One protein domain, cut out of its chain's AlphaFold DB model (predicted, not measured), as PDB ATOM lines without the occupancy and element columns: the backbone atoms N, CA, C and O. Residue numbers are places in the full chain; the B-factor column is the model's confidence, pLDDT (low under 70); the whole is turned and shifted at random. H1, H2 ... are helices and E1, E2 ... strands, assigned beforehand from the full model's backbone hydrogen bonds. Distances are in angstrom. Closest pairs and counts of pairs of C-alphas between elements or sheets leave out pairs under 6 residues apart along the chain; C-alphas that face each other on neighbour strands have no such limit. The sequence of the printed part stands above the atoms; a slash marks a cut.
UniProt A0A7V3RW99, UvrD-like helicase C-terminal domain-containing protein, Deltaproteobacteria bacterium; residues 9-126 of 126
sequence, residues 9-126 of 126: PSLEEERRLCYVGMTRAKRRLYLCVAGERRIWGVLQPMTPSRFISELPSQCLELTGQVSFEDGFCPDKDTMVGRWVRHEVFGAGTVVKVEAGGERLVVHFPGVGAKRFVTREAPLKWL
ATOM      1  N   PRO A   9     359.313 266.188  75.427       80.75
ATOM      2  CA  PRO A   9     359.584 266.403  76.848       80.75
ATOM      3  C   PRO A   9     358.373 266.949  77.616       80.75
ATOM      4  O   PRO A   9     358.128 266.544  78.751       80.75
ATOM      5  N   SER A  10     357.563 267.824  77.006       76.56
ATOM      6  CA  SER A  10     356.345 268.328  77.657       76.56
ATOM      7  C   SER A  10     355.303 267.224  77.831       76.56
ATOM      8  O   SER A  10     354.646 267.164  78.869       76.56
ATOM      9  N   LEU A  11     355.171 266.336  76.844       82.31
ATOM     10  CA  LEU A  11     354.255 265.201  76.909       82.31
ATOM     11  C   LEU A  11     354.670 264.186  77.987       82.31
ATOM     12  O   LEU A  11     353.817 263.624  78.677       82.31
ATOM     13  N   GLU A  12     355.971 263.931  78.126       85.31
ATOM     14  CA  GLU A  12     356.508 263.064  79.179       85.31
ATOM     15  C   GLU A  12     356.265 263.641  80.574       85.31
ATOM     16  O   GLU A  12     355.910 262.897  81.493       85.31
ATOM     17  N   GLU A  13     356.364 264.961  80.730       89.56
ATOM     18  CA  GLU A  13     356.027 265.613  81.993       89.56
ATOM     19  C   GLU A  13     354.521 265.539  82.285       89.56
ATOM     20  O   GLU A  13     354.123 265.161  83.388       89.56
ATOM     21  N   GLU A  14     353.651 265.779  81.297       89.25
ATOM     22  CA  GLU A  14     352.201 265.579  81.457       89.25
ATOM     23  C   GLU A  14     351.855 264.127  81.838       89.25
ATOM     24  O   GLU A  14     350.991 263.884  82.687       89.25
ATOM     25  N   ARG A  15     352.567 263.149  81.264       90.56
ATOM     26  CA  ARG A  15     352.442 261.728  81.613       90.56
ATOM     27  C   ARG A  15     352.858 261.471  83.060       90.56
ATOM     28  O   ARG A  15     352.145 260.768  83.778       90.56
ATOM     29  N   ARG A  16     353.980 262.045  83.507       93.81
ATOM     30  CA  ARG A  16     354.436 261.947  84.901       93.81
ATOM     31  C   ARG A  16     353.397 262.535  85.855       93.81
ATOM     32  O   ARG A  16     353.081 261.904  86.863       93.81
ATOM     33  N   LEU A  17     352.822 263.691  85.525       93.62
ATOM     34  CA  LEU A  17     351.757 264.312  86.316       93.62
ATOM     35  C   LEU A  17     350.514 263.418  86.404       93.62
ATOM     36  O   LEU A  17     349.975 263.226  87.496       93.62
ATOM     37  N   CYS A  18     350.093 262.820  85.286       91.31
ATOM     38  CA  CYS A  18     348.986 261.865  85.266       91.31
ATOM     39  C   CYS A  18     349.267 260.664  86.185       91.31
ATOM     40  O   CYS A  18     348.453 260.357  87.056       91.31
ATOM     41  N   TYR A  19     350.448 260.053  86.072       93.19
ATOM     42  CA  TYR A  19     350.866 258.922  86.907       93.19
ATOM     43  C   TYR A  19     350.886 259.263  88.405       93.19
ATOM     44  O   TYR A  19     350.348 258.518  89.233       93.19
ATOM     45  N   VAL A  20     351.459 260.412  88.776       96.19
ATOM     46  CA  VAL A  20     351.471 260.870  90.173       96.19
ATOM     47  C   VAL A  20     350.045 261.089  90.671       96.19
ATOM     48  O   VAL A  20     349.730 260.675  91.781       96.19
ATOM     49  N   GLY A  21     349.167 261.681  89.857       94.31
ATOM     50  CA  GLY A  21     347.752 261.848  90.189       94.31
ATOM     51  C   GLY A  21     347.040 260.515  90.433       94.31
ATOM     52  O   GLY A  21     346.364 260.355  91.448       94.31
ATOM     53  N   MET A  22     347.245 259.530  89.556       93.25
ATOM     54  CA  MET A  22     346.651 258.197  89.686       93.25
ATOM     55  C   MET A  22     347.103 257.477  90.959       93.25
ATOM     56  O   MET A  22     346.281 256.924  91.688       93.25
ATOM     57  N   THR A  23     348.400 257.520  91.263       94.31
ATOM     58  CA  THR A  23     348.992 256.841  92.429       94.31
ATOM     59  C   THR A  23     348.630 257.485  93.772       94.31
ATOM     60  O   THR A  23     348.899 256.903  94.823       94.31
ATOM     61  N   ARG A  24     347.958 258.648  93.780       95.88
ATOM     62  CA  ARG A  24     347.331 259.189  95.002       95.88
ATOM     63  C   ARG A  24     346.118 258.378  95.452       95.88
ATOM     64  O   ARG A  24     345.799 258.384  96.643       95.88
ATOM     65  N   ALA A  25     345.432 257.699  94.536       93.88
ATOM     66  CA  ALA A  25     344.271 256.888  94.866       93.88
ATOM     67  C   ALA A  25     344.701 255.568  95.529       93.88
ATOM     68  O   ALA A  25     345.462 254.794  94.960       93.88
ATOM     69  N   LYS A  26     344.186 255.286  96.734       92.69
ATOM     70  CA  LYS A  26     344.522 254.056  97.485       92.69
ATOM     71  C   LYS A  26     343.607 252.866  97.190       92.69
ATOM     72  O   LYS A  26     344.028 251.729  97.344       92.69
ATOM     73  N   ARG A  27     342.332 253.118  96.864       93.25
ATOM     74  CA  ARG A  27     341.300 252.067  96.730       93.25
ATOM     75  C   ARG A  27     340.549 252.110  95.408       93.25
ATOM     76  O   ARG A  27     340.393 251.077  94.774       93.25
ATOM     77  N   ARG A  28     340.031 253.277  95.029       90.50
ATOM     78  CA  ARG A  28     339.287 253.487  93.782       90.50
ATOM     79  C   ARG A  28     339.737 254.792  93.147       90.50
ATOM     80  O   ARG A  28     339.958 255.767  93.864       90.50
ATOM     81  N   LEU A  29     339.859 254.784  91.827       91.81
ATOM     82  CA  LEU A  29     340.183 255.943  91.008       91.81
ATOM     83  C   LEU A  29     339.014 256.177  90.056       91.81
ATOM     84  O   LEU A  29     338.636 255.276  89.316       91.81
ATOM     85  N   TYR A  30     338.466 257.386  90.081       90.88
ATOM     86  CA  TYR A  30     337.433 257.815  89.149       90.88
ATOM     87  C   TYR A  30     338.041 258.848  88.206       90.88
ATOM     88  O   TYR A  30     338.629 259.832  88.659       90.88
ATOM     89  N   LEU A  31     337.923 258.608  86.901       88.56
ATOM     90  CA  LEU A  31     338.365 259.523  85.856       88.56
ATOM     91  C   LEU A  31     337.132 260.065  85.142       88.56
ATOM     92  O   LEU A  31     336.328 259.291  84.628       88.56
ATOM     93  N   CYS A  32     336.994 261.386  85.104       86.94
ATOM     94  CA  CYS A  32     335.858 262.044  84.467       86.94
ATOM     95  C   CYS A  32     336.299 262.724  83.172       86.94
ATOM     96  O   CYS A  32     337.328 263.404  83.132       86.94
ATOM     97  N   VAL A  33     335.483 262.585  82.132       81.38
ATOM     98  CA  VAL A  33     335.650 263.279  80.854       81.38
ATOM     99  C   VAL A  33     334.373 264.059  80.565       81.38
ATOM    100  O   VAL A  33     333.277 263.568  80.812       81.38
ATOM    101  N   ALA A  34     334.524 265.280  80.059       81.56
ATOM    102  CA  ALA A  34     333.419 266.090  79.563       81.56
ATOM    103  C   ALA A  34     333.555 266.215  78.044       81.56
ATOM    104  O   ALA A  34     334.659 266.491  77.572       81.56
ATOM    105  N   GLY A  35     332.458 266.020  77.307       73.56
ATOM    106  CA  GLY A  35     332.432 266.178  75.848       73.56
ATOM    107  C   GLY A  35     332.598 267.633  75.404       73.56
ATOM    108  O   GLY A  35     333.204 267.896  74.373       73.56
ATOM    109  N   GLU A  36     332.152 268.586  76.225       77.50
ATOM    110  CA  GLU A  36     332.288 270.020  75.973       77.50
ATOM    111  C   GLU A  36     332.617 270.765  77.263       77.50
ATOM    112  O   GLU A  36     332.205 270.377  78.361       77.50
ATOM    113  N   ARG A  37     333.390 271.847  77.153       81.44
ATOM    114  CA  ARG A  37     333.734 272.714  78.280       81.44
ATOM    115  C   ARG A  37     333.692 274.167  77.856       81.44
ATOM    116  O   ARG A  37     334.192 274.530  76.798       81.44
ATOM    117  N   ARG A  38     333.159 275.020  78.729       88.69
ATOM    118  CA  ARG A  38     333.235 276.467  78.544       88.69
ATOM    119  C   ARG A  38     334.599 276.969  79.011       88.69
ATOM    120  O   ARG A  38     334.882 276.958  80.207       88.69
ATOM    121  N   ILE A  39     335.451 277.376  78.076       82.75
ATOM    122  CA  ILE A  39     336.802 277.877  78.340       82.75
ATOM    123  C   ILE A  39     336.865 279.316  77.830       82.75
ATOM    124  O   ILE A  39     336.494 279.590  76.693       82.75
ATOM    125  N   TRP A  40     337.266 280.249  78.697       86.88
ATOM    126  CA  TRP A  40     337.290 281.690  78.393       86.88
ATOM    127  C   TRP A  40     335.977 282.214  77.785       86.88
ATOM    128  O   TRP A  40     335.969 283.015  76.858       86.88
ATOM    129  N   GLY A  41     334.843 281.737  78.306       89.25
ATOM    130  CA  GLY A  41     333.514 282.173  77.878       89.25
ATOM    131  C   GLY A  41     332.975 281.489  76.618       89.25
ATOM    132  O   GLY A  41     331.774 281.614  76.368       89.25
ATOM    133  N   VAL A  42     333.787 280.704  75.906       77.56
ATOM    134  CA  VAL A  42     333.404 279.985  74.682       77.56
ATOM    135  C   VAL A  42     333.182 278.507  74.990       77.56
ATOM    136  O   VAL A  42     333.985 277.892  75.691       77.56
ATOM    137  N   LEU A  43     332.078 277.936  74.501       75.19
ATOM    138  CA  LEU A  43     331.844 276.495  74.568       75.19
ATOM    139  C   LEU A  43     332.758 275.807  73.554       75.19
ATOM    140  O   LEU A  43     332.711 276.123  72.369       75.19
ATOM    141  N   GLN A  44     333.614 274.910  74.030       71.00
ATOM    142  CA  GLN A  44     334.581 274.207  73.203       71.00
ATOM    143  C   GLN A  44     334.407 272.691  73.368       71.00
ATOM    144  O   GLN A  44     334.382 272.214  74.510       71.00
ATOM    145  N   PRO A  45     334.344 271.923  72.267       67.50
ATOM    146  CA  PRO A  45     334.374 270.470  72.338       67.50
ATOM    147  C   PRO A  45     335.733 269.993  72.852       67.50
ATOM    148  O   PRO A  45     336.785 270.551  72.531       67.50
ATOM    149  N   MET A  46     335.709 268.948  73.667       67.50
ATOM    150  CA  MET A  46     336.885 268.401  74.327       67.50
ATOM    151  C   MET A  46     337.059 266.939  73.946       67.50
ATOM    152  O   MET A  46     336.165 266.112  74.106       67.50
ATOM    153  N   THR A  47     338.254 266.604  73.471       68.38
ATOM    154  CA  THR A  47     338.640 265.212  73.247       68.38
ATOM    155  C   THR A  47     339.080 264.584  74.576       68.38
ATOM    156  O   THR A  47     339.775 265.247  75.357       68.38
ATOM    157  N   PRO A  48     338.726 263.314  74.847       72.50
ATOM    158  CA  PRO A  48     339.256 262.581  75.991       72.50
ATOM    159  C   PRO A  48     340.791 262.599  76.033       72.50
ATOM    160  O   PRO A  48     341.460 262.602  74.998       72.50
ATOM    161  N   SER A  49     341.362 262.580  77.240       82.12
ATOM    162  CA  SER A  49     342.818 262.527  77.405       82.12
ATOM    163  C   SER A  49     343.394 261.238  76.817       82.12
ATOM    164  O   SER A  49     342.907 260.144  77.107       82.12
ATOM    165  N   ARG A  50     344.489 261.355  76.054       76.50
ATOM    166  CA  ARG A  50     345.207 260.203  75.478       76.50
ATOM    167  C   ARG A  50     345.658 259.194  76.537       76.50
ATOM    168  O   ARG A  50     345.626 257.998  76.273       76.50
ATOM    169  N   PHE A  51     345.999 259.654  77.743       84.94
ATOM    170  CA  PHE A  51     346.480 258.784  78.820       84.94
ATOM    171  C   PHE A  51     345.415 257.792  79.292       84.94
ATOM    172  O   PHE A  51     345.761 256.714  79.751       84.94
ATOM    173  N   ILE A  52     344.124 258.103  79.117       80.75
ATOM    174  CA  ILE A  52     343.030 257.172  79.432       80.75
ATOM    175  C   ILE A  52     343.097 255.948  78.511       80.75
ATOM    176  O   ILE A  52     342.920 254.825  78.970       80.75
ATOM    177  N   SER A  53     343.404 256.154  77.226       72.81
ATOM    178  CA  SER A  53     343.513 255.063  76.249       72.81
ATOM    179  C   SER A  53     344.749 254.185  76.443       72.81
ATOM    180  O   SER A  53     344.807 253.079  75.925       72.81
ATOM    181  N   GLU A  54     345.741 254.653  77.195       80.00
ATOM    182  CA  GLU A  54     346.947 253.879  77.494       80.00
ATOM    183  C   GLU A  54     346.756 252.940  78.694       80.00
ATOM    184  O   GLU A  54     347.594 252.072  78.938       80.00
ATOM    185  N   LEU A  55     345.663 253.099  79.448       80.88
ATOM    186  CA  LEU A  55     345.371 252.253  80.596       80.88
ATOM    187  C   LEU A  55     344.900 250.858  80.153       80.88
ATOM    188  O   LEU A  55     344.172 250.734  79.163       80.88
ATOM    189  N   PRO A  56     345.259 249.793  80.896       78.12
ATOM    190  CA  PRO A  56     344.784 248.449  80.599       78.12
ATOM    191  C   PRO A  56     343.255 248.391  80.651       78.12
ATOM    192  O   PRO A  56     342.651 248.747  81.663       78.12
ATOM    193  N   SER A  57     342.629 247.877  79.591       72.19
ATOM    194  CA  SER A  57     341.166 247.779  79.479       72.19
ATOM    195  C   SER A  57     340.526 246.951  80.597       72.19
ATOM    196  O   SER A  57     339.422 247.257  81.026       72.19
ATOM    197  N   GLN A  58     341.242 245.955  81.125       75.25
ATOM    198  CA  GLN A  58     340.814 245.140  82.270       75.25
ATOM    199  C   GLN A  58     340.647 245.934  83.579       75.25
ATOM    200  O   GLN A  58     339.962 245.477  84.487       75.25
ATOM    201  N   CYS A  59     341.277 247.109  83.686       78.00
ATOM    202  CA  CYS A  59     341.208 247.979  84.860       78.00
ATOM    203  C   CYS A  59     340.239 249.156  84.670       78.00
ATOM    204  O   CYS A  59     340.115 249.987  85.570       78.00
ATOM    205  N   LEU A  60     339.601 249.266  83.502       79.12
ATOM    206  CA  LEU A  60     338.712 250.366  83.152       79.12
ATOM    207  C   LEU A  60     337.257 249.908  83.191       79.12
ATOM    208  O   LEU A  60     336.844 249.035  82.432       79.12
ATOM    209  N   GLU A  61     336.468 250.573  84.025       82.12
ATOM    210  CA  GLU A  61     335.012 250.510  83.982       82.12
ATOM    211  C   GLU A  61     334.495 251.853  83.463       82.12
ATOM    212  O   GLU A  61     334.760 252.903  84.050       82.12
ATOM    213  N   LEU A  62     333.803 251.830  82.326       74.19
ATOM    214  CA  LEU A  62     333.229 253.027  81.722       74.19
ATOM    215  C   LEU A  62     331.796 253.170  82.204       74.19
ATOM    216  O   LEU A  62     330.939 252.346  81.888       74.19
ATOM    217  N   THR A  63     331.547 254.221  82.973       67.38
ATOM    218  CA  THR A  63     330.225 254.526  83.513       67.38
ATOM    219  C   THR A  63     329.759 255.876  82.982       67.38
ATOM    220  O   THR A  63     330.489 256.863  83.055       67.38
ATOM    221  N   GLY A  64     328.524 255.916  82.481       60.41
ATOM    222  CA  GLY A  64     327.898 257.111  81.919       60.41
ATOM    223  C   GLY A  64     327.820 257.077  80.395       60.41
ATOM    224  O   GLY A  64     328.728 256.607  79.714       60.41
ATOM    225  N   GLN A  65     326.710 257.581  79.860       49.91
ATOM    226  CA  GLN A  65     326.605 257.902  78.444       49.91
ATOM    227  C   GLN A  65     327.227 259.279  78.267       49.91
ATOM    228  O   GLN A  65     326.627 260.288  78.635       49.91
ATOM    229  N   VAL A  66     328.441 259.336  77.727       46.81
ATOM    230  CA  VAL A  66     328.862 260.568  77.069       46.81
ATOM    231  C   VAL A  66     328.090 260.572  75.758       46.81
ATOM    232  O   VAL A  66     328.547 260.043  74.751       46.81
ATOM    233  N   SER A  67     326.862 261.086  75.788       41.03
ATOM    234  CA  SER A  67     326.198 261.541  74.579       41.03
ATOM    235  C   SER A  67     327.031 262.714  74.083       41.03
ATOM    236  O   SER A  67     326.806 263.869  74.433       41.03
ATOM    237  N   PHE A  68     328.072 262.404  73.311       42.03
ATOM    238  CA  PHE A  68     328.547 263.331  72.303       42.03
ATOM    239  C   PHE A  68     327.334 263.495  71.402       42.03
ATOM    240  O   PHE A  68     327.090 262.604  70.593       42.03
ATOM    241  N   GLU A  69     326.484 264.492  71.679       34.06
ATOM    242  CA  GLU A  69     325.240 264.651  70.942       34.06
ATOM    243  C   GLU A  69     325.575 264.526  69.462       34.06
ATOM    244  O   GLU A  69     326.455 265.225  68.945       34.06
ATOM    245  N   ASP A  70     324.927 263.556  68.814       36.59
ATOM    246  CA  ASP A  70     324.860 263.435  67.370       36.59
ATOM    247  C   ASP A  70     324.097 264.665  66.855       36.59
ATOM    248  O   ASP A  70     322.949 264.602  66.423       36.59
ATOM    249  N   GLY A  71     324.744 265.826  66.931       30.23
ATOM    250  CA  GLY A  71     324.444 266.955  66.083       30.23
ATOM    251  C   GLY A  71     324.828 266.519  64.682       30.23
ATOM    252  O   GLY A  71     326.007 266.370  64.370       30.23
ATOM    253  N   PHE A  72     323.820 266.220  63.873       34.78
ATOM    254  CA  PHE A  72     323.956 265.855  62.472       34.78
ATOM    255  C   PHE A  72     324.967 266.784  61.777       34.78
ATOM    256  O   PHE A  72     324.679 267.955  61.546       34.78
ATOM    257  N   CYS A  73     326.141 266.258  61.426       36.28
ATOM    258  CA  CYS A  73     327.094 266.933  60.553       36.28
ATOM    259  C   CYS A  73     327.479 265.945  59.445       36.28
ATOM    260  O   CYS A  73     328.141 264.945  59.722       36.28
ATOM    261  N   PRO A  74     327.052 266.185  58.193       39.84
ATOM    262  CA  PRO A  74     327.248 265.283  57.059       39.84
ATOM    263  C   PRO A  74     328.679 265.332  56.513       39.84
ATOM    264  O   PRO A  74     328.890 264.984  55.352       39.84
ATOM    265  N   ASP A  75     329.650 265.779  57.316       39.41
ATOM    266  CA  ASP A  75     331.017 265.930  56.853       39.41
ATOM    267  C   ASP A  75     331.926 264.856  57.436       39.41
ATOM    268  O   ASP A  75     332.065 264.644  58.643       39.41
ATOM    269  N   LYS A  76     332.503 264.115  56.506       46.03
ATOM    270  CA  LYS A  76     333.086 262.799  56.707       46.03
ATOM    271  C   LYS A  76     334.449 262.822  57.417       46.03
ATOM    272  O   LYS A  76     335.029 261.761  57.611       46.03
ATOM    273  N   ASP A  77     334.930 263.978  57.870       43.53
ATOM    274  CA  ASP A  77     336.236 264.140  58.528       43.53
ATOM    275  C   ASP A  77     336.169 264.297  60.065       43.53
ATOM    276  O   ASP A  77     337.203 264.314  60.734       43.53
ATOM    277  N   THR A  78     334.978 264.335  60.677       53.72
ATOM    278  CA  THR A  78     334.808 264.598  62.129       53.72
ATOM    279  C   THR A  78     334.677 263.333  62.996       53.72
ATOM    280  O   THR A  78     334.182 263.384  64.118       53.72
ATOM    281  N   MET A  79     335.131 262.165  62.519       55.59
ATOM    282  CA  MET A  79     335.144 260.932  63.337       55.59
ATOM    283  C   MET A  79     336.403 260.793  64.206       55.59
ATOM    284  O   MET A  79     336.502 259.860  65.002       55.59
ATOM    285  N   VAL A  80     337.368 261.708  64.069       58.53
ATOM    286  CA  VAL A  80     338.604 261.722  64.861       58.53
ATOM    287  C   VAL A  80     338.293 261.973  66.338       58.53
ATOM    288  O   VAL A  80     337.634 262.941  66.698       58.53
ATOM    289  N   GLY A  81     338.792 261.102  67.207       59.62
ATOM    290  CA  GLY A  81     338.615 261.142  68.656       59.62
ATOM    291  C   GLY A  81     337.477 260.262  69.175       59.62
ATOM    292  O   GLY A  81     337.450 259.997  70.378       59.62
ATOM    293  N   ARG A  82     336.579 259.765  68.306       67.69
ATOM    294  CA  ARG A  82     335.506 258.838  68.706       67.69
ATOM    295  C   ARG A  82     336.061 257.465  69.078       67.69
ATOM    296  O   ARG A  82     337.079 257.011  68.545       67.69
ATOM    297  N   TRP A  83     335.378 256.816  70.014       68.50
ATOM    298  CA  TRP A  83     335.732 255.487  70.486       68.50
ATOM    299  C   TRP A  83     335.025 254.436  69.643       68.50
ATOM    300  O   TRP A  83     333.854 254.554  69.288       68.50
ATOM    301  N   VAL A  84     335.774 253.403  69.299       76.50
ATOM    302  CA  VAL A  84     335.302 252.280  68.507       76.50
ATOM    303  C   VAL A  84     335.747 250.994  69.171       76.50
ATOM    304  O   VAL A  84     336.836 250.899  69.729       76.50
ATOM    305  N   ARG A  85     334.914 249.969  69.110       72.69
ATOM    306  CA  ARG A  85     335.243 248.629  69.573       72.69
ATOM    307  C   ARG A  85     335.416 247.716  68.377       72.69
ATOM    308  O   ARG A  85     334.504 247.573  67.569       72.69
ATOM    309  N   HIS A  86     336.569 247.075  68.295       78.38
ATOM    310  CA  HIS A  86     336.847 246.006  67.351       78.38
ATOM    311  C   HIS A  86     336.749 244.656  68.055       78.38
ATOM    312  O   HIS A  86     337.170 244.511  69.203       78.38
ATOM    313  N   GLU A  87     336.233 243.652  67.355       72.94
ATOM    314  CA  GLU A  87     336.024 242.308  67.903       72.94
ATOM    315  C   GLU A  87     337.340 241.637  68.329       72.94
ATOM    316  O   GLU A  87     337.432 241.078  69.415       72.94
ATOM    317  N   VAL A  88     338.388 241.789  67.515       70.62
ATOM    318  CA  VAL A  88     339.719 241.203  67.771       70.62
ATOM    319  C   VAL A  88     340.628 242.092  68.629       70.62
ATOM    320  O   VAL A  88     341.427 241.586  69.409       70.62
ATOM    321  N   PHE A  89     340.543 243.419  68.486       69.06
ATOM    322  CA  PHE A  89     341.530 244.351  69.057       69.06
ATOM    323  C   PHE A  89     340.991 245.128  70.265       69.06
ATOM    324  O   PHE A  89     341.713 245.922  70.861       69.06
ATOM    325  N   GLY A  90     339.732 244.897  70.646       70.88
ATOM    326  CA  GLY A  90     339.100 245.568  71.775       70.88
ATOM    327  C   GLY A  90     338.747 247.025  71.479       70.88
ATOM    328  O   GLY A  90     338.447 247.396  70.345       70.88
ATOM    329  N   ALA A  91     338.712 247.853  72.521       72.50
ATOM    330  CA  ALA A  91     338.411 249.275  72.392       72.50
ATOM    331  C   ALA A  91     339.605 250.035  71.792       72.50
ATOM    332  O   ALA A  91     340.751 249.816  72.179       72.50
ATOM    333  N   GLY A  92     339.329 250.938  70.860       70.12
ATOM    334  CA  GLY A  92     340.301 251.788  70.195       70.12
ATOM    335  C   GLY A  92     339.732 253.173  69.916       70.12
ATOM    336  O   GLY A  92     338.523 253.395  69.958       70.12
ATOM    337  N   THR A  93     340.619 254.114  69.626       73.81
ATOM    338  CA  THR A  93     340.254 255.512  69.371       73.81
ATOM    339  C   THR A  93     340.563 255.847  67.927       73.81
ATOM    340  O   THR A  93     341.664 255.567  67.451       73.81
ATOM    341  N   VAL A  94     339.625 256.466  67.215       78.50
ATOM    342  CA  VAL A  94     339.896 256.992  65.875       78.50
ATOM    343  C   VAL A  94     340.901 258.137  66.013       78.50
ATOM    344  O   VAL A  94     340.609 259.162  66.614       78.50
ATOM    345  N   VAL A  95     342.109 257.973  65.489       71.69
ATOM    346  CA  VAL A  95     343.183 258.979  65.552       71.69
ATOM    347  C   VAL A  95     343.176 259.872  64.324       71.69
ATOM    348  O   VAL A  95     343.538 261.044  64.404       71.69
ATOM    349  N   LYS A  96     342.787 259.323  63.175       65.94
ATOM    350  CA  LYS A  96     342.786 260.054  61.913       65.94
ATOM    351  C   LYS A  96     341.707 259.511  60.998       65.94
ATOM    352  O   LYS A  96     341.464 258.307  60.971       65.94
ATOM    353  N   VAL A  97     341.099 260.404  60.237       72.88
ATOM    354  CA  VAL A  97     340.200 260.066  59.143       72.88
ATOM    355  C   VAL A  97     340.895 260.483  57.850       72.88
ATOM    356  O   VAL A  97     341.508 261.547  57.784       72.88
ATOM    357  N   GLU A  98     340.908 259.597  56.863       66.56
ATOM    358  CA  GLU A  98     341.566 259.793  55.575       66.56
ATOM    359  C   GLU A  98     340.572 259.589  54.432       66.56
ATOM    360  O   GLU A  98     339.588 258.854  54.563       66.56
ATOM    361  N   ALA A  99     340.876 260.213  53.289       65.06
ATOM    362  CA  ALA A  99     340.069 260.140  52.072       65.06
ATOM    363  C   ALA A  99     338.607 260.567  52.301       65.06
ATOM    364  O   ALA A  99     337.689 259.875  51.871       65.06
ATOM    365  N   GLY A 100     338.405 261.677  53.027       62.75
ATOM    366  CA  GLY A 100     337.081 262.228  53.307       62.75
ATOM    367  C   GLY A 100     336.149 261.173  53.893       62.75
ATOM    368  O   GLY A 100     335.104 260.911  53.310       62.75
ATOM    369  N   GLY A 101     336.567 260.493  54.968       63.00
ATOM    370  CA  GLY A 101     335.780 259.484  55.700       63.00
ATOM    371  C   GLY A 101     335.657 258.098  55.093       63.00
ATOM    372  O   GLY A 101     334.878 257.299  55.608       63.00
ATOM    373  N   GLU A 102     336.394 257.766  54.038       70.69
ATOM    374  CA  GLU A 102     336.432 256.386  53.536       70.69
ATOM    375  C   GLU A 102     337.380 255.486  54.327       70.69
ATOM    376  O   GLU A 102     337.195 254.267  54.345       70.69
ATOM    377  N   ARG A 103     338.390 256.066  54.988       77.81
ATOM    378  CA  ARG A 103     339.373 255.316  55.768       77.81
ATOM    379  C   ARG A 103     339.533 255.900  57.165       77.81
ATOM    380  O   ARG A 103     339.734 257.097  57.336       77.81
ATOM    381  N   LEU A 104     339.501 255.030  58.165       82.31
ATOM    382  CA  LEU A 104     339.700 255.358  59.571       82.31
ATOM    383  C   LEU A 104     341.019 254.766  60.043       82.31
ATOM    384  O   LEU A 104     341.278 253.576  59.877       82.31
ATOM    385  N   VAL A 105     341.845 255.582  60.678       79.31
ATOM    386  CA  VAL A 105     343.005 255.120  61.429       79.31
ATOM    387  C   VAL A 105     342.595 255.049  62.886       79.31
ATOM    388  O   VAL A 105     342.382 256.074  63.528       79.31
ATOM    389  N   VAL A 106     342.480 253.836  63.405       80.44
ATOM    390  CA  VAL A 106     342.099 253.556  64.786       80.44
ATOM    391  C   VAL A 106     343.322 253.071  65.538       80.44
ATOM    392  O   VAL A 106     343.999 252.144  65.102       80.44
ATOM    393  N   HIS A 107     343.617 253.682  66.674       77.44
ATOM    394  CA  HIS A 107     344.660 253.212  67.569       77.44
ATOM    395  C   HIS A 107     344.075 252.269  68.614       77.44
ATOM    396  O   HIS A 107     343.196 252.671  69.378       77.44
ATOM    397  N   PHE A 108     344.596 251.042  68.666       76.56
ATOM    398  CA  PHE A 108     344.273 250.078  69.714       76.56
ATOM    399  C   PHE A 108     345.434 249.955  70.705       76.56
ATOM    400  O   PHE A 108     346.584 249.782  70.279       76.56
ATOM    401  N   PRO A 109     345.161 249.992  72.017       55.59
ATOM    402  CA  PRO A 109     346.187 249.803  73.038       55.59
ATOM    403  C   PRO A 109     346.870 248.436  72.879       55.59
ATOM    404  O   PRO A 109     346.203 247.413  72.751       55.59
ATOM    405  N   GLY A 110     348.206 248.407  72.839       59.28
ATOM    406  CA  GLY A 110     349.005 247.176  72.701       59.28
ATOM    407  C   GLY A 110     349.157 246.622  71.276       59.28
ATOM    408  O   GLY A 110     350.062 245.828  71.036       59.28
ATOM    409  N   VAL A 111     348.335 247.064  70.316       71.31
ATOM    410  CA  VAL A 111     348.413 246.650  68.894       71.31
ATOM    411  C   VAL A 111     348.912 247.790  67.998       71.31
ATOM    412  O   VAL A 111     349.510 247.545  66.950       71.31
ATOM    413  N   GLY A 112     348.690 249.041  68.410       67.31
ATOM    414  CA  GLY A 112     349.062 250.238  67.664       67.31
ATOM    415  C   GLY A 112     347.987 250.690  66.673       67.31
ATOM    416  O   GLY A 112     346.823 250.287  66.737       67.31
ATOM    417  N   ALA A 113     348.368 251.584  65.760       76.00
ATOM    418  CA  ALA A 113     347.456 252.157  64.775       76.00
ATOM    419  C   ALA A 113     347.125 251.161  63.649       76.00
ATOM    420  O   ALA A 113     348.010 250.648  62.962       76.00
ATOM    421  N   LYS A 114     345.832 250.929  63.422       78.94
ATOM    422  CA  LYS A 114     345.279 250.085  62.362       78.94
ATOM    423  C   LYS A 114     344.382 250.911  61.454       78.94
ATOM    424  O   LYS A 114     343.637 251.774  61.906       78.94
ATOM    425  N   ARG A 115     344.478 250.648  60.153       83.62
ATOM    426  CA  ARG A 115     343.692 251.335  59.128       83.62
ATOM    427  C   ARG A 115     342.512 250.456  58.756       83.62
ATOM    428  O   ARG A 115     342.701 249.278  58.470       83.62
ATOM    429  N   PHE A 116     341.332 251.046  58.738       82.81
ATOM    430  CA  PHE A 116     340.083 250.404  58.372       82.81
ATOM    431  C   PHE A 116     339.401 251.197  57.274       82.81
ATOM    432  O   PHE A 116     339.527 252.416  57.215       82.81
ATOM    433  N   VAL A 117     338.660 250.505  56.419       81.56
ATOM    434  CA  VAL A 117     337.773 251.136  55.444       81.56
ATOM    435  C   VAL A 117     336.414 251.300  56.106       81.56
ATOM    436  O   VAL A 117     335.827 250.309  56.523       81.56
ATOM    437  N   THR A 118     335.900 252.524  56.208       72.56
ATOM    438  CA  THR A 118     334.698 252.865  56.995       72.56
ATOM    439  C   THR A 118     333.486 251.990  56.669       72.56
ATOM    440  O   THR A 118     332.712 251.661  57.560       72.56
ATOM    441  N   ARG A 119     333.327 251.585  55.401       71.62
ATOM    442  CA  ARG A 119     332.200 250.758  54.932       71.62
ATOM    443  C   ARG A 119     332.312 249.271  55.269       71.62
ATOM    444  O   ARG A 119     331.294 248.595  55.307       71.62
ATOM    445  N   GLU A 120     333.521 248.773  55.495       68.44
ATOM    446  CA  GLU A 120     333.806 247.338  55.661       68.44
ATOM    447  C   GLU A 120     334.447 247.025  57.019       68.44
ATOM    448  O   GLU A 120     334.804 245.885  57.311       68.44
ATOM    449  N   ALA A 121     334.617 248.039  57.867       66.88
ATOM    450  CA  ALA A 121     335.262 247.883  59.153       66.88
ATOM    451  C   ALA A 121     334.330 247.156  60.138       66.88
ATOM    452  O   ALA A 121     333.237 247.660  60.407       66.88
ATOM    453  N   PRO A 122     334.759 246.048  60.770       68.62
ATOM    454  CA  PRO A 122     334.023 245.416  61.866       68.62
ATOM    455  C   PRO A 122     334.221 246.216  63.169       68.62
ATOM    456  O   PRO A 122     334.755 245.726  64.167       68.62
ATOM    457  N   LEU A 123     333.843 247.496  63.138       70.81
ATOM    458  CA  LEU A 123     333.961 248.450  64.235       70.81
ATOM    459  C   LEU A 123     332.564 248.802  64.747       70.81
ATOM    460  O   LEU A 123     331.704 249.245  63.991       70.81
ATOM    461  N   LYS A 124     332.348 248.632  66.049       72.38
ATOM    462  CA  LYS A 124     331.149 249.107  66.744       72.38
ATOM    463  C   LYS A 124     331.456 250.453  67.382       72.38
ATOM    464  O   LYS A 124     332.402 250.549  68.159       72.38
ATOM    465  N   TRP A 125     330.681 251.477  67.055       68.88
ATOM    466  CA  TRP A 125     330.783 252.782  67.709       68.88
ATOM    467  C   TRP A 125     330.309 252.655  69.162       68.88
ATOM    468  O   TRP A 125     329.310 251.976  69.413       68.88
ATOM    469  N   LEU A 126     331.078 253.222  70.095       57.19
ATOM    470  CA  LEU A 126     330.775 253.247  71.529       57.19
ATOM    471  C   LEU A 126     330.344 254.643  71.970       57.19
ATOM    472  O   LEU A 126     330.925 255.618  71.439       57.19
TER     473      LEU A 126
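What this domain is: This is residues 9 to 126 of the 126 residues of the protein "UvrD-like helicase C-terminal domain-containing protein" of Deltaproteobacteria bacterium (UniProt A0A7V3RW99). A strongly twisted, curled sheet of five strands forms one body, and away from it lie a long helix, H1, and a small two-stranded hairpin, E1 and E2, with the short helix H2 between H1 and the sheet. Residues 23 to 28 stick out, and residues 54 to 82 run without a named element from H2 to the sheet. The 118 printed residues hold two named helices and seven named strands in the order H1 E1 E2 H2 E3 E4 E5 E6 E7; the large sheet is antiparallel, in the order E6 E5 E4 E3 E7. The class is mixed, helices and strands, with under half of the residues in named elements. The whole is only just compact, close to loose, with a radius of gyration of the C-alphas of 15.7 A and spans of 44 by 40 by 32 A.

How they stand to each other: H1, residues 9 to 23, is not on the large sheet. E1, residues 36 to 39, and E2, residues 42 to 45, form an antiparallel hairpin at 146 degrees, with N 37 and O 44 2.8 A apart. H2, residues 50 to 53, is close to H1 but not clearly touching, the closest C-alphas being those of Arg 15 and Phe 51, 7.2 A apart. H2 only grazes the large sheet; its closest C-alphas with E4, residues 90 to 98, are those of Ser 53 and Gly 92, 7.6 A apart. E3, residues 83 to 86, E4, E5, residues 103 to 108, and E6, residues 112 to 117, form a meander, each strand the antiparallel neighbour of the one before. N 84 and O 92 are 2.8 A apart between E3 and E4, N 95 and O 105 2.7 A between E4 and E5, and N 106 and O 114 2.8 A between E5 and E6. E4 bends by 62 degrees at residue 95, and its pairing is staggered: residues 90 to 93 pair with E3 and residues 93 to 98 with E5. E7, residues 123 to 125, is the antiparallel neighbour of E3, with N 85 and O 124 2.7 A apart; E6 and E7, the edge strands, are apart. In H1 every O i to N i+4 pair is within hydrogen-bond range; H2 is too short for such a pair.

Where its parts are: H1 begins at C-alpha 9, (359.584, 266.403, 76.848), and is 21.1 A long. E4 is 21.7 A long, E6 16.7 A and E5 15.7 A. E7 ends at C-alpha 125, (330.783, 252.782, 67.709).

The domain as a whole: The C-alphas farthest apart, those of Lys 26 and Ala 99, are 46.0 A apart. The printed part has no cut, and its long links are H1 to E1 and H2 to E3. The mean pLDDT of the printed part is 73.0, and 38 residues are under 70, among them residues 63 to 83.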